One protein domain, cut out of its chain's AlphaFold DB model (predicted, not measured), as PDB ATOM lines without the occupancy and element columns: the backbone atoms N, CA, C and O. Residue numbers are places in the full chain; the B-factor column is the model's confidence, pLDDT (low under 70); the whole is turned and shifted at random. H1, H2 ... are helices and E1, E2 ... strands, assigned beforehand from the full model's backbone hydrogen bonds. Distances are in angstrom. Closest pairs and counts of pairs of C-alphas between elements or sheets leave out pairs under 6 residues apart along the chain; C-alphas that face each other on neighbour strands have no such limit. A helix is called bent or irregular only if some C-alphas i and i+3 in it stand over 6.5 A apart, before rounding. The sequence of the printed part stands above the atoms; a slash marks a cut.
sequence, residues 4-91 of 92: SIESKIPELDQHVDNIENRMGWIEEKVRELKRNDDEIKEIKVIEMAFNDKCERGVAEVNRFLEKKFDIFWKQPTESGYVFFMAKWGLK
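What this domain is: This is residues 4 to 91 of the 92 residues of an uncharacterized protein of Thaumarchaeota archaeon SCGC AC-337_F14 (UniProt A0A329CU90). A long, nearly straight helix, H1, sticks out as an arm from a small two-layered body, in which three antiparallel strands make a twisted sheet with the short helix H2 packed along one face. Residues 4 to 33 of H1 stand free; the arm meets the body at a corner, where H1 passes into E1 near the end of E3. The printed part has 88 residues, with two named helices and three named strands in the order H1, E1, H2, E2, E3; the sheet's order is E1, E3, E2, and the class is mixed, helices and strands. The whole is extended, with a radius of gyration of the C-alphas of 20.2 A and spans of 63 by 36 by 22 A.

Where its parts are: H1, residues 4 to 37, runs 49.4 A from C-alpha 4 at (53.566, 121.201, 89.627) to C-alpha 37 at (91.022, 110.642, 120.127). It is neither bent nor irregular, but only just: C-alphas 7 and 10 are 6.2 A apart. E1, residues 38 to 49, is 30.5 A long and bends by 66 degrees at residue 41. H2, residues 55 to 66, measures 17.0 A. E2, residues 70 to 77, measures 20.4 A and bends by 52 degrees at residue 73. E3, residues 80 to 90, runs 32.6 A to C-alpha 90 at (91.071, 105.288, 122.881).

How they stand to each other: In the sheet E3 is the inner strand and E1 and E2 are edge strands. E1 and E3 are antiparallel at 163 degrees, with N 44 and O 85 2.8 A apart, within hydrogen-bond range. E2 and E3 form a hairpin, antiparallel at 157 degrees, with N 75 and O 82 2.8 A apart, also within range. H2 is on the sheet at a height of 9.1 A, along the strands, at 8 degrees to E3 on the local plane. It lies over E3 and, only just, over E1, on which 3 of its 12 C-alphas fall. The closest C-alphas of H2 and E1 are those of Gly 57 and Met 48, 4.7 A apart. E1, H2 and E2 form a split strand-helix-strand unit, two strands running the same way with E3 between them, and its crossover is right-handed. H1 only grazes the sheet, with residues 34 to 37; the closest C-alphas of H1 and E3 are those of Asp 37 and Leu 90, 6.0 A apart. H1 and H2 are apart. In H2 every O i to N i+4 pair is within hydrogen-bond range, in H1 27 of 30.

The domain as a whole: The C-alphas farthest apart are those of Ser 4 and Glu 78, 63.7 A. Without residues 4 to 33 the body spans 39 by 22 by 14 A. The printed part has no cut, and its four links are tight. Mean pLDDT of the printed part is 89.6; residues 4 to 7 and residue 35 are under 70.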
ATOM      1  N   SER A   4      53.042 121.023  88.265       66.75
ATOM      2  CA  SER A   4      53.566 121.201  89.627       66.75
ATOM      3  C   SER A   4      54.407 120.022  90.139       66.75
ATOM      4  O   SER A   4      55.265 120.235  90.989       66.75
ATOM      5  N   ILE A   5      54.168 118.798  89.659       64.56
ATOM      6  CA  ILE A   5      54.967 117.616  90.019       64.56
ATOM      7  C   ILE A   5      56.286 117.636  89.238       64.56
ATOM      8  O   ILE A   5      57.335 117.400  89.824       64.56
ATOM      9  N   GLU A   6      56.244 117.999  87.953       64.56
ATOM     10  CA  GLU A   6      57.438 118.097  87.098       64.56
ATOM     11  C   GLU A   6      58.439 119.148  87.591       64.56
ATOM     12  O   GLU A   6      59.634 118.898  87.529       64.56
ATOM     13  N   SER A   7      57.990 120.286  88.133       68.56
ATOM     14  CA  SER A   7      58.906 121.300  88.688       68.56
ATOM     15  C   SER A   7      59.512 120.919  90.042       68.56
ATOM     16  O   SER A   7      60.601 121.377  90.362       68.56
ATOM     17  N   LYS A   8      58.842 120.066  90.826       77.25
ATOM     18  CA  LYS A   8      59.334 119.630  92.143       77.25
ATOM     19  C   LYS A   8      60.394 118.537  92.057       77.25
ATOM     20  O   LYS A   8      61.179 118.401  92.983       77.25
ATOM     21  N   ILE A   9      60.410 117.751  90.979       77.38
ATOM     22  CA  ILE A   9      61.378 116.657  90.803       77.38
ATOM     23  C   ILE A   9      62.823 117.195  90.720       77.38
ATOM     24  O   ILE A   9      63.631 116.772  91.538       77.38
ATOM     25  N   PRO A  10      63.150 118.191  89.868       80.62
ATOM     26  CA  PRO A  10      64.495 118.772  89.819       80.62
ATOM     27  C   PRO A  10      64.935 119.434  91.131       80.62
ATOM     28  O   PRO A  10      66.101 119.359  91.503       80.62
ATOM     29  N   GLU A  11      64.007 120.085  91.842       81.62
ATOM     30  CA  GLU A  11      64.285 120.701  93.147       81.62
ATOM     31  C   GLU A  11      64.612 119.644  94.212       81.62
ATOM     32  O   GLU A  11      65.502 119.844  95.041       81.62
ATOM     33  N   LEU A  12      63.904 118.510  94.182       86.44
ATOM     34  CA  LEU A  12      64.172 117.374  95.058       86.44
ATOM     35  C   LEU A  12      65.508 116.709  94.720       86.44
ATOM     36  O   LEU A  12      66.270 116.453  95.647       86.44
ATOM     37  N   ASP A  13      65.819 116.499  93.440       86.81
ATOM     38  CA  ASP A  13      67.099 115.923  93.003       86.81
ATOM     39  C   ASP A  13      68.276 116.792  93.469       86.81
ATOM     40  O   ASP A  13      69.191 116.308  94.129       86.81
ATOM     41  N   GLN A  14      68.198 118.110  93.263       87.06
ATOM     42  CA  GLN A  14      69.235 119.035  93.723       87.06
ATOM     43  C   GLN A  14      69.389 119.035  95.256       87.06
ATOM     44  O   GLN A  14      70.492 119.193  95.789       87.06
ATOM     45  N   HIS A  15      68.285 118.875  95.988       91.06
ATOM     46  CA  HIS A  15      68.325 118.774  97.441       91.06
ATOM     47  C   HIS A  15      68.947 117.450  97.911       91.06
ATOM     48  O   HIS A  15      69.710 117.460  98.879       91.06
ATOM     49  N   VAL A  16      68.663 116.338  97.225       92.25
ATOM     50  CA  VAL A  16      69.278 115.026  97.479       92.25
ATOM     51  C   VAL A  16      70.782 115.088  97.228       92.25
ATOM     52  O   VAL A  16      71.537 114.774  98.145       92.25
ATOM     53  N   ASP A  17      71.220 115.617  96.086       92.00
ATOM     54  CA  ASP A  17      72.645 115.785  95.770       92.00
ATOM     55  C   ASP A  17      73.371 116.606  96.851       92.00
ATOM     56  O   ASP A  17      74.478 116.284  97.292       92.00
ATOM     57  N   ASN A  18      72.746 117.686  97.326       94.12
ATOM     58  CA  ASN A  18      73.312 118.510  98.394       94.12
ATOM     59  C   ASN A  18      73.401 117.751  99.731       94.12
ATOM     60  O   ASN A  18      74.364 117.927 100.482       94.12
ATOM     61  N   ILE A  19      72.415 116.908 100.047       93.38
ATOM     62  CA  ILE A  19      72.450 116.053 101.238       93.38
ATOM     63  C   ILE A  19      73.569 115.019 101.124       93.38
ATOM     64  O   ILE A  19      74.339 114.881 102.073       93.38
ATOM     65  N   GLU A  20      73.688 114.327  99.993       93.38
ATOM     66  CA  GLU A  20      74.715 113.303  99.774       93.38
ATOM     67  C   GLU A  20      76.125 113.888  99.908       93.38
ATOM     68  O   GLU A  20      76.954 113.356 100.650       93.38
ATOM     69  N   ASN A  21      76.370 115.054  99.303       90.88
ATOM     70  CA  ASN A  21      77.646 115.759  99.432       90.88
ATOM     71  C   ASN A  21      77.962 116.141 100.887       90.88
ATOM     72  O   ASN A  21      79.082 115.944 101.365       90.88
ATOM     73  N   ARG A  22      76.973 116.667 101.624       93.00
ATOM     74  CA  ARG A  22      77.144 116.997 103.047       93.00
ATOM     75  C   ARG A  22      77.386 115.749 103.889       93.00
ATOM     76  O   ARG A  22      78.196 115.810 104.809       93.00
ATOM     77  N   MET A  23      76.717 114.638 103.581       91.38
ATOM     78  CA  MET A  23      76.914 113.363 104.266       91.38
ATOM     79  C   MET A  23      78.354 112.876 104.094       91.38
ATOM     80  O   MET A  23      79.013 112.599 105.093       91.38
ATOM     81  N   GLY A  24      78.880 112.881 102.864       91.75
ATOM     82  CA  GLY A  24      80.268 112.497 102.590       91.75
ATOM     83  C   GLY A  24      81.288 113.360 103.344       91.75
ATOM     84  O   GLY A  24      82.229 112.835 103.940       91.75
ATOM     85  N   TRP A  25      81.064 114.677 103.411       90.56
ATOM     86  CA  TRP A  25      81.912 115.582 104.197       90.56
ATOM     87  C   TRP A  25      81.851 115.292 105.705       90.56
ATOM     88  O   TRP A  25      82.878 115.289 106.385       90.56
ATOM     89  N   ILE A  26      80.658 115.015 106.245       90.94
ATOM     90  CA  ILE A  26      80.492 114.643 107.657       90.94
ATOM     91  C   ILE A  26      81.200 113.315 107.948       90.94
ATOM     92  O   ILE A  26      81.881 113.209 108.964       90.94
ATOM     93  N   GLU A  27      81.087 112.317 107.071       89.75
ATOM     94  CA  GLU A  27      81.782 111.036 107.222       89.75
ATOM     95  C   GLU A  27      83.306 111.202 107.250       89.75
ATOM     96  O   GLU A  27      83.982 110.580 108.076       89.75
ATOM     97  N   GLU A  28      83.854 112.065 106.390       82.19
ATOM     98  CA  GLU A  28      85.274 112.418 106.391       82.19
ATOM     99  C   GLU A  28      85.681 113.101 107.704       82.19
ATOM    100  O   GLU A  28      86.636 112.666 108.353       82.19
ATOM    101  N   LYS A  29      84.912 114.094 108.171       81.19
ATOM    102  CA  LYS A  29      85.189 114.781 109.442       81.19
ATOM    103  C   LYS A  29      85.059 113.885 110.663       81.19
ATOM    104  O   LYS A  29      85.891 113.962 111.562       81.19
ATOM    105  N   VAL A  30      84.084 112.981 110.695       81.44
ATOM    106  CA  VAL A  30      83.964 111.970 111.755       81.44
ATOM    107  C   VAL A  30      85.168 111.026 111.741       81.44
ATOM    108  O   VAL A  30      85.656 110.643 112.803       81.44
ATOM    109  N   ARG A  31      85.682 110.660 110.561       76.88
ATOM    110  CA  ARG A  31      86.885 109.828 110.430       76.88
ATOM    111  C   ARG A  31      88.140 110.549 110.927       76.88
ATOM    112  O   ARG A  31      88.955 109.923 111.599       76.88
ATOM    113  N   GLU A  32      88.291 111.837 110.621       75.00
ATOM    114  CA  GLU A  32      89.372 112.682 111.152       75.00
ATOM    115  C   GLU A  32      89.292 112.820 112.677       75.00
ATOM    116  O   GLU A  32      90.297 112.639 113.359       75.00
ATOM    117  N   LEU A  33      88.099 113.086 113.221       73.06
ATOM    118  CA  LEU A  33      87.892 113.242 114.663       73.06
ATOM    119  C   LEU A  33      88.179 111.951 115.435       73.06
ATOM    120  O   LEU A  33      88.932 111.995 116.401       73.06
ATOM    121  N   LYS A  34      87.678 110.794 114.973       70.44
ATOM    122  CA  LYS A  34      87.998 109.486 115.580       70.44
ATOM    123  C   LYS A  34      89.508 109.263 115.696       70.44
ATOM    124  O   LYS A  34      90.000 108.853 116.737       70.44
ATOM    125  N   ARG A  35      90.266 109.625 114.656       67.00
ATOM    126  CA  ARG A  35      91.731 109.490 114.649       67.00
ATOM    127  C   ARG A  35      92.457 110.438 115.612       67.00
ATOM    128  O   ARG A  35      93.602 110.157 115.943       67.00
ATOM    129  N   ASN A  36      91.843 111.543 116.046       72.75
ATOM    130  CA  ASN A  36      92.448 112.448 117.032       72.75
ATOM    131  C   ASN A  36      92.313 111.935 118.469       72.75
ATOM    132  O   ASN A  36      93.199 112.216 119.275       72.75
ATOM    133  N   ASP A  37      91.256 111.190 118.783       78.94
ATOM    134  CA  ASP A  37      91.022 110.642 120.127       78.94
ATOM    135  C   ASP A  37      91.600 109.228 120.304       78.94
ATOM    136  O   ASP A  37      91.812 108.772 121.430       78.94
ATOM    137  N   ASP A  38      91.922 108.562 119.196       86.81
ATOM    138  CA  ASP A  38      92.518 107.234 119.184       86.81
ATOM    139  C   ASP A  38      94.058 107.274 119.118       86.81
ATOM    140  O   ASP A  38      94.680 108.181 118.560       86.81
ATOM    141  N   GLU A  39      94.694 106.240 119.661       90.81
ATOM    142  CA  GLU A  39      96.106 105.915 119.471       90.81
ATOM    143  C   GLU A  39      96.277 104.499 118.913       90.81
ATOM    144  O   GLU A  39      95.391 103.642 119.003       90.81
ATOM    145  N   ILE A  40      97.436 104.239 118.310       91.50
ATOM    146  CA  ILE A  40      97.762 102.908 117.804       91.50
ATOM    147  C   ILE A  40      98.075 102.000 118.993       91.50
ATOM    148  O   ILE A  40      99.096 102.170 119.656       91.50
ATOM    149  N   LYS A  41      97.224 101.001 119.226       94.06
ATOM    150  CA  LYS A  41      97.416  99.988 120.274       94.06
ATOM    151  C   LYS A  41      98.204  98.780 119.773       94.06
ATOM    152  O   LYS A  41      98.915  98.141 120.541       94.06
ATOM    153  N   GLU A  42      98.084  98.448 118.489       96.00
ATOM    154  CA  GLU A  42      98.785  97.306 117.894       96.00
ATOM    155  C   GLU A  42      99.146  97.573 116.431       96.00
ATOM    156  O   GLU A  42      98.346  98.141 115.691       96.00
ATOM    157  N   ILE A  43     100.329  97.117 116.003       96.25
ATOM    158  CA  ILE A  43     100.765  97.137 114.601       96.25
ATOM    159  C   ILE A  43     101.058  95.712 114.131       96.25
ATOM    160  O   ILE A  43     101.684  94.917 114.837       96.25
ATOM    161  N   LYS A  44     100.630  95.401 112.909       97.75
ATOM    162  CA  LYS A  44     100.997  94.199 112.160       97.75
ATOM    163  C   LYS A  44     101.580  94.594 110.819       97.75
ATOM    164  O   LYS A  44     101.102  95.524 110.181       97.75
ATOM    165  N   VAL A  45     102.618  93.881 110.411       97.00
ATOM    166  CA  VAL A  45     103.312  94.113 109.149       97.00
ATOM    167  C   VAL A  45     103.024  92.929 108.246       97.00
ATOM    168  O   VAL A  45     103.183  91.789 108.673       97.00
ATOM    169  N   ILE A  46     102.564  93.208 107.032       96.75
ATOM    170  CA  ILE A  46     102.166  92.194 106.059       96.75
ATOM    171  C   ILE A  46     102.923  92.457 104.770       96.75
ATOM    172  O   ILE A  46     102.904  93.574 104.246       96.75
ATOM    173  N   GLU A  47     103.585  91.429 104.260       95.50
ATOM    174  CA  GLU A  47     104.241  91.482 102.963       95.50
ATOM    175  C   GLU A  47     103.252  91.113 101.851       95.50
ATOM    176  O   GLU A  47     102.520  90.129 101.921       95.50
ATOM    177  N   MET A  48     103.251  91.922 100.801       93.94
ATOM    178  CA  MET A  48     102.506  91.730  99.563       93.94
ATOM    179  C   MET A  48     103.515  91.473  98.450       93.94
ATOM    180  O   MET A  48     103.841  92.380  97.680       93.94
ATOM    181  N   ALA A  49     104.057  90.258  98.423       92.88
ATOM    182  CA  ALA A  49     105.055  89.852  97.447       92.88
ATOM    183  C   ALA A  49     104.409  89.570  96.080       92.88
ATOM    184  O   ALA A  49     103.339  88.980  95.985       92.88
ATOM    185  N   PHE A  50     105.064  89.957  94.986       92.94
ATOM    186  CA  PHE A  50     104.538  89.694  93.640       92.94
ATOM    187  C   PHE A  50     104.742  88.245  93.178       92.94
ATOM    188  O   PHE A  50     104.083  87.802  92.237       92.94
ATOM    189  N   ASN A  51     105.639  87.499  93.830       92.81
ATOM    190  CA  ASN A  51     105.998  86.130  93.450       92.81
ATOM    191  C   ASN A  51     104.826  85.138  93.567       92.81
ATOM    192  O   ASN A  51     104.737  84.211  92.765       92.81
ATOM    193  N   ASP A  52     103.911  85.359  94.508       93.38
ATOM    194  CA  ASP A  52     102.683  84.591  94.701       93.38
ATOM    195  C   ASP A  52     101.440  85.375  94.255       93.38
ATOM    196  O   ASP A  52     100.326  85.077  94.678       93.38
ATOM    197  N   LYS A  53     101.625  86.400  93.406       91.88
ATOM    198  CA  LYS A  53     100.570  87.337  92.979       91.88
ATOM    199  C   LYS A  53      99.852  88.004  94.160       91.88
ATOM    200  O   LYS A  53      98.685  88.377  94.037       91.88
ATOM    201  N   CYS A  54     100.553  88.168  95.279       92.25
ATOM    202  CA  CYS A  54     100.047  88.687  96.540       92.25
ATOM    203  C   CYS A  54      98.967  87.816  97.204       92.25
ATOM    204  O   CYS A  54      98.294  88.312  98.107       92.25
ATOM    205  N   GLU A  55      98.754  86.560  96.797       95.00
ATOM    206  CA  GLU A  55      97.661  85.727  97.326       95.00
ATOM    207  C   GLU A  55      97.723  85.592  98.854       95.00
ATOM    208  O   GLU A  55      96.714  85.793  99.538       95.00
ATOM    209  N   ARG A  56      98.912  85.315  99.409       95.06
ATOM    210  CA  ARG A  56      99.083  85.208 100.867       95.06
ATOM    211  C   ARG A  56      98.879  86.547 101.556       95.06
ATOM    212  O   ARG A  56      98.149  86.614 102.542       95.06
ATOM    213  N   GLY A  57      99.474  87.608 101.014       95.00
ATOM    214  CA  GLY A  57      99.353  88.950 101.578       95.00
ATOM    215  C   GLY A  57      97.900  89.435 101.604       95.00
ATOM    216  O   GLY A  57      97.446  89.961 102.618       95.00
ATOM    217  N   VAL A  58      97.124  89.177 100.544       96.44
ATOM    218  CA  VAL A  58      95.687  89.496 100.491       96.44
ATOM    219  C   VAL A  58      94.919  88.734 101.572       96.44
ATOM    220  O   VAL A  58      94.098  89.330 102.273       96.44
ATOM    221  N   ALA A  59      95.186  87.436 101.740       97.00
ATOM    222  CA  ALA A  59      94.536  86.631 102.772       97.00
ATOM    223  C   ALA A  59      94.851  87.144 104.190       97.00
ATOM    224  O   ALA A  59      93.953  87.227 105.033       97.00
ATOM    225  N   GLU A  60      96.100  87.533 104.455       97.19
ATOM    226  CA  GLU A  60      96.490  88.104 105.745       97.19
ATOM    227  C   GLU A  60      95.866  89.479 105.994       97.19
ATOM    228  O   GLU A  60      95.315  89.697 107.074       97.19
ATOM    229  N   VAL A  61      95.883  90.379 105.005       96.88
ATOM    230  CA  VAL A  61      95.228  91.694 105.109       96.88
ATOM    231  C   VAL A  61      93.752  91.516 105.453       96.88
ATOM    232  O   VAL A  61      93.282  92.087 106.435       96.88
ATOM    233  N   ASN A  62      93.035  90.661 104.718       96.88
ATOM    234  CA  ASN A  62      91.618  90.394 104.974       96.88
ATOM    235  C   ASN A  62      91.378  89.854 106.391       96.88
ATOM    236  O   ASN A  62      90.498  90.341 107.101       96.88
ATOM    237  N   ARG A  63      92.219  88.924 106.859       97.88
ATOM    238  CA  ARG A  63      92.148  88.395 108.228       97.88
ATOM    239  C   ARG A  63      92.328  89.483 109.291       97.88
ATOM    240  O   ARG A  63      91.724  89.403 110.362       97.88
ATOM    241  N   PHE A  64      93.185  90.475 109.056       97.31
ATOM    242  CA  PHE A  64      93.390  91.573 110.004       97.31
ATOM    243  C   PHE A  64      92.293  92.639 109.922       97.31
ATOM    244  O   PHE A  64      91.888  93.149 110.969       97.31
ATOM    245  N   LEU A  65      91.729  92.889 108.739       95.81
ATOM    246  CA  LEU A  65      90.531  93.724 108.584       95.81
ATOM    247  C   LEU A  65      89.353  93.168 109.406       95.81
ATOM    248  O   LEU A  65      88.710  93.908 110.153       95.81
ATOM    249  N   GLU A  66      89.119  91.851 109.376       97.19
ATOM    250  CA  GLU A  66      88.098  91.194 110.215       97.19
ATOM    251  C   GLU A  66      88.339  91.407 111.719       97.19
ATOM    252  O   GLU A  66      87.399  91.559 112.503       97.19
ATOM    253  N   LYS A  67      89.610  91.491 112.128       96.19
ATOM    254  CA  LYS A  67      90.039  91.739 113.514       96.19
ATOM    255  C   LYS A  67      90.044  93.216 113.917       96.19
ATOM    256  O   LYS A  67      90.553  93.536 115.000       96.19
ATOM    257  N   LYS A  68      89.450  94.087 113.094       94.50
ATOM    258  CA  LYS A  68      89.354  95.540 113.308       94.50
ATOM    259  C   LYS A  68      90.703  96.260 113.259       94.50
ATOM    260  O   LYS A  68      90.900  97.237 113.974       94.50
ATOM    261  N   PHE A  69      91.633  95.763 112.449       96.00
ATOM    262  CA  PHE A  69      92.772  96.567 112.025       96.00
ATOM    263  C   PHE A  69      92.393  97.372 110.787       96.00
ATOM    264  O   PHE A  69      91.612  96.908 109.962       96.00
ATOM    265  N   ASP A  70      93.038  98.516 110.621       93.44
ATOM    266  CA  ASP A  70      92.973  99.344 109.426       93.44
ATOM    267  C   ASP A  70      94.344  99.404 108.753       93.44
ATOM    268  O   ASP A  70      95.383  99.292 109.406       93.44
ATOM    269  N   ILE A  71      94.370  99.618 107.437       93.56
ATOM    270  CA  ILE A  71      95.622  99.889 106.724       93.56
ATOM    271  C   ILE A  71      96.080 101.298 107.107       93.56
ATOM    272  O   ILE A  71      95.472 102.290 106.708       93.56
ATOM    273  N   PHE A  72      97.152 101.378 107.890       92.00
ATOM    274  CA  PHE A  72      97.711 102.633 108.385       92.00
ATOM    275  C   PHE A  72      98.733 103.221 107.417       92.00
ATOM    276  O   PHE A  72      98.715 104.417 107.135       92.00
ATOM    277  N   TRP A  73      99.612 102.374 106.887       90.94
ATOM    278  CA  TRP A  73     100.671 102.795 105.981       90.94
ATOM    279  C   TRP A  73     101.016 101.682 104.996       90.94
ATOM    280  O   TRP A  73     100.827 100.500 105.283       90.94
ATOM    281  N   LYS A  74     101.552 102.055 103.834       93.81
ATOM    282  CA  LYS A  74     102.142 101.112 102.883       93.81
ATOM    283  C   LYS A  74     103.477 101.637 102.376       93.81
ATOM    284  O   LYS A  74     103.621 102.830 102.122       93.81
ATOM    285  N   GLN A  75     104.423 100.733 102.173       94.94
ATOM    286  CA  GLN A  75     105.742 101.040 101.637       94.94
ATOM    287  C   GLN A  75     106.024 100.148 100.420       94.94
ATOM    288  O   GLN A  75     105.886  98.930 100.528       94.94
ATOM    289  N   PRO A  76     106.384 100.715  99.256       95.38
ATOM    290  CA  PRO A  76     106.830  99.917  98.120       95.38
ATOM    291  C   PRO A  76     108.193  99.280  98.411       95.38
ATOM    292  O   PRO A  76     109.029  99.859  99.105       95.38
ATOM    293  N   THR A  77     108.418  98.099  97.848       93.69
ATOM    294  CA  THR A  77     109.692  97.367  97.890       93.69
ATOM    295  C   THR A  77     110.070  96.925  96.476       93.69
ATOM    296  O   THR A  77     109.268  97.055  95.551       93.69
ATOM    297  N   GLU A  78     111.267  96.368  96.297       93.94
ATOM    298  CA  GLU A  78     111.703  95.850  94.992       93.94
ATOM    299  C   GLU A  78     110.824  94.696  94.479       93.94
ATOM    300  O   GLU A  78     110.662  94.533  93.274       93.94
ATOM    301  N   SER A  79     110.245  93.903  95.385       91.75
ATOM    302  CA  SER A  79     109.518  92.668  95.050       91.75
ATOM    303  C   SER A  79     108.025  92.711  95.390       91.75
ATOM    304  O   SER A  79     107.357  91.677  95.335       91.75
ATOM    305  N   GLY A  80     107.485  93.877  95.755       94.00
ATOM    306  CA  GLY A  80     106.129  93.962  96.289       94.00
ATOM    307  C   GLY A  80     105.832  95.232  97.079       94.00
ATOM    308  O   GLY A  80     106.434  96.288  96.873       94.00
ATOM    309  N   TYR A  81     104.941  95.107  98.056       94.81
ATOM    310  CA  TYR A  81     104.651  96.138  99.050       94.81
ATOM    311  C   TYR A  81     104.714  95.562 100.459       94.81
ATOM    312  O   TYR A  81     104.464  94.382 100.670       94.81
ATOM    313  N   VAL A  82     104.957  96.419 101.437       95.81
ATOM    314  CA  VAL A  82     104.762  96.110 102.851       95.81
ATOM    315  C   VAL A  82     103.634  96.983 103.378       95.81
ATOM    316  O   VAL A  82     103.661  98.205 103.223       95.81
ATOM    317  N   PHE A  83     102.628  96.359 103.978       96.69
ATOM    318  CA  PHE A  83     101.480  97.019 104.587       96.69
ATOM    319  C   PHE A  83     101.629  97.006 106.104       96.69
ATOM    320  O   PHE A  83     101.873  95.965 106.710       96.69
ATOM    321  N   PHE A  84     101.438  98.167 106.718       96.56
ATOM    322  CA  PHE A  84     101.359  98.335 108.159       96.56
ATOM    323  C   PHE A  84      99.886  98.462 108.520       96.56
ATOM    324  O   PHE A  84      99.223  99.442 108.174       96.56
ATOM    325  N   MET A  85      99.371  97.445 109.192       96.88
ATOM    326  CA  MET A  85      98.015  97.395 109.703       96.88
ATOM    327  C   MET A  85      98.017  97.828 111.161       96.88
ATOM    328  O   MET A  85      98.745  97.250 111.965       96.88
ATOM    329  N   ALA A  86      97.217  98.832 111.505       95.81
ATOM    330  CA  ALA A  86      97.110  99.347 112.863       95.81
ATOM    331  C   ALA A  86      95.749  99.008 113.461       95.81
ATOM    332  O   ALA A  86      94.721  99.127 112.796       95.81
ATOM    333  N   LYS A  87      95.742  98.619 114.733       95.00
ATOM    334  CA  LYS A  87      94.539  98.569 115.551       95.00
ATOM    335  C   LYS A  87      94.517  99.794 116.447       95.00
ATOM    336  O   LYS A  87      95.436 100.002 117.240       95.00
ATOM    337  N   TRP A  88      93.470 100.585 116.294       92.19
ATOM    338  CA  TRP A  88      93.258 101.814 117.041       92.19
ATOM    339  C   TRP A  88      92.477 101.535 118.322       92.19
ATOM    340  O   TRP A  88      91.686 100.590 118.393       92.19
ATOM    341  N   GLY A  89      92.700 102.356 119.334       90.50
ATOM    342  CA  GLY A  89      91.883 102.389 120.537       90.50
ATOM    343  C   GLY A  89      92.019 103.733 121.232       90.50
ATOM    344  O   GLY A  89      92.964 104.467 120.960       90.50
ATOM    345  N   LEU A  90      91.098 104.026 122.146       88.44
ATOM    346  CA  LEU A  90      91.071 105.288 122.881       88.44
ATOM    347  C   LEU A  90      92.407 105.549 123.591       88.44
ATOM    348  O   LEU A  90      93.010 104.629 124.162       88.44
ATOM    349  N   LYS A  91      92.850 106.806 123.562       84.38
ATOM    350  CA  LYS A  91      93.942 107.293 124.412       84.38
ATOM    351  C   LYS A  91      93.579 107.092 125.887       84.38
ATOM    352  O   LYS A  91      92.423 107.288 126.261       84.38
TER     353      LYS A  91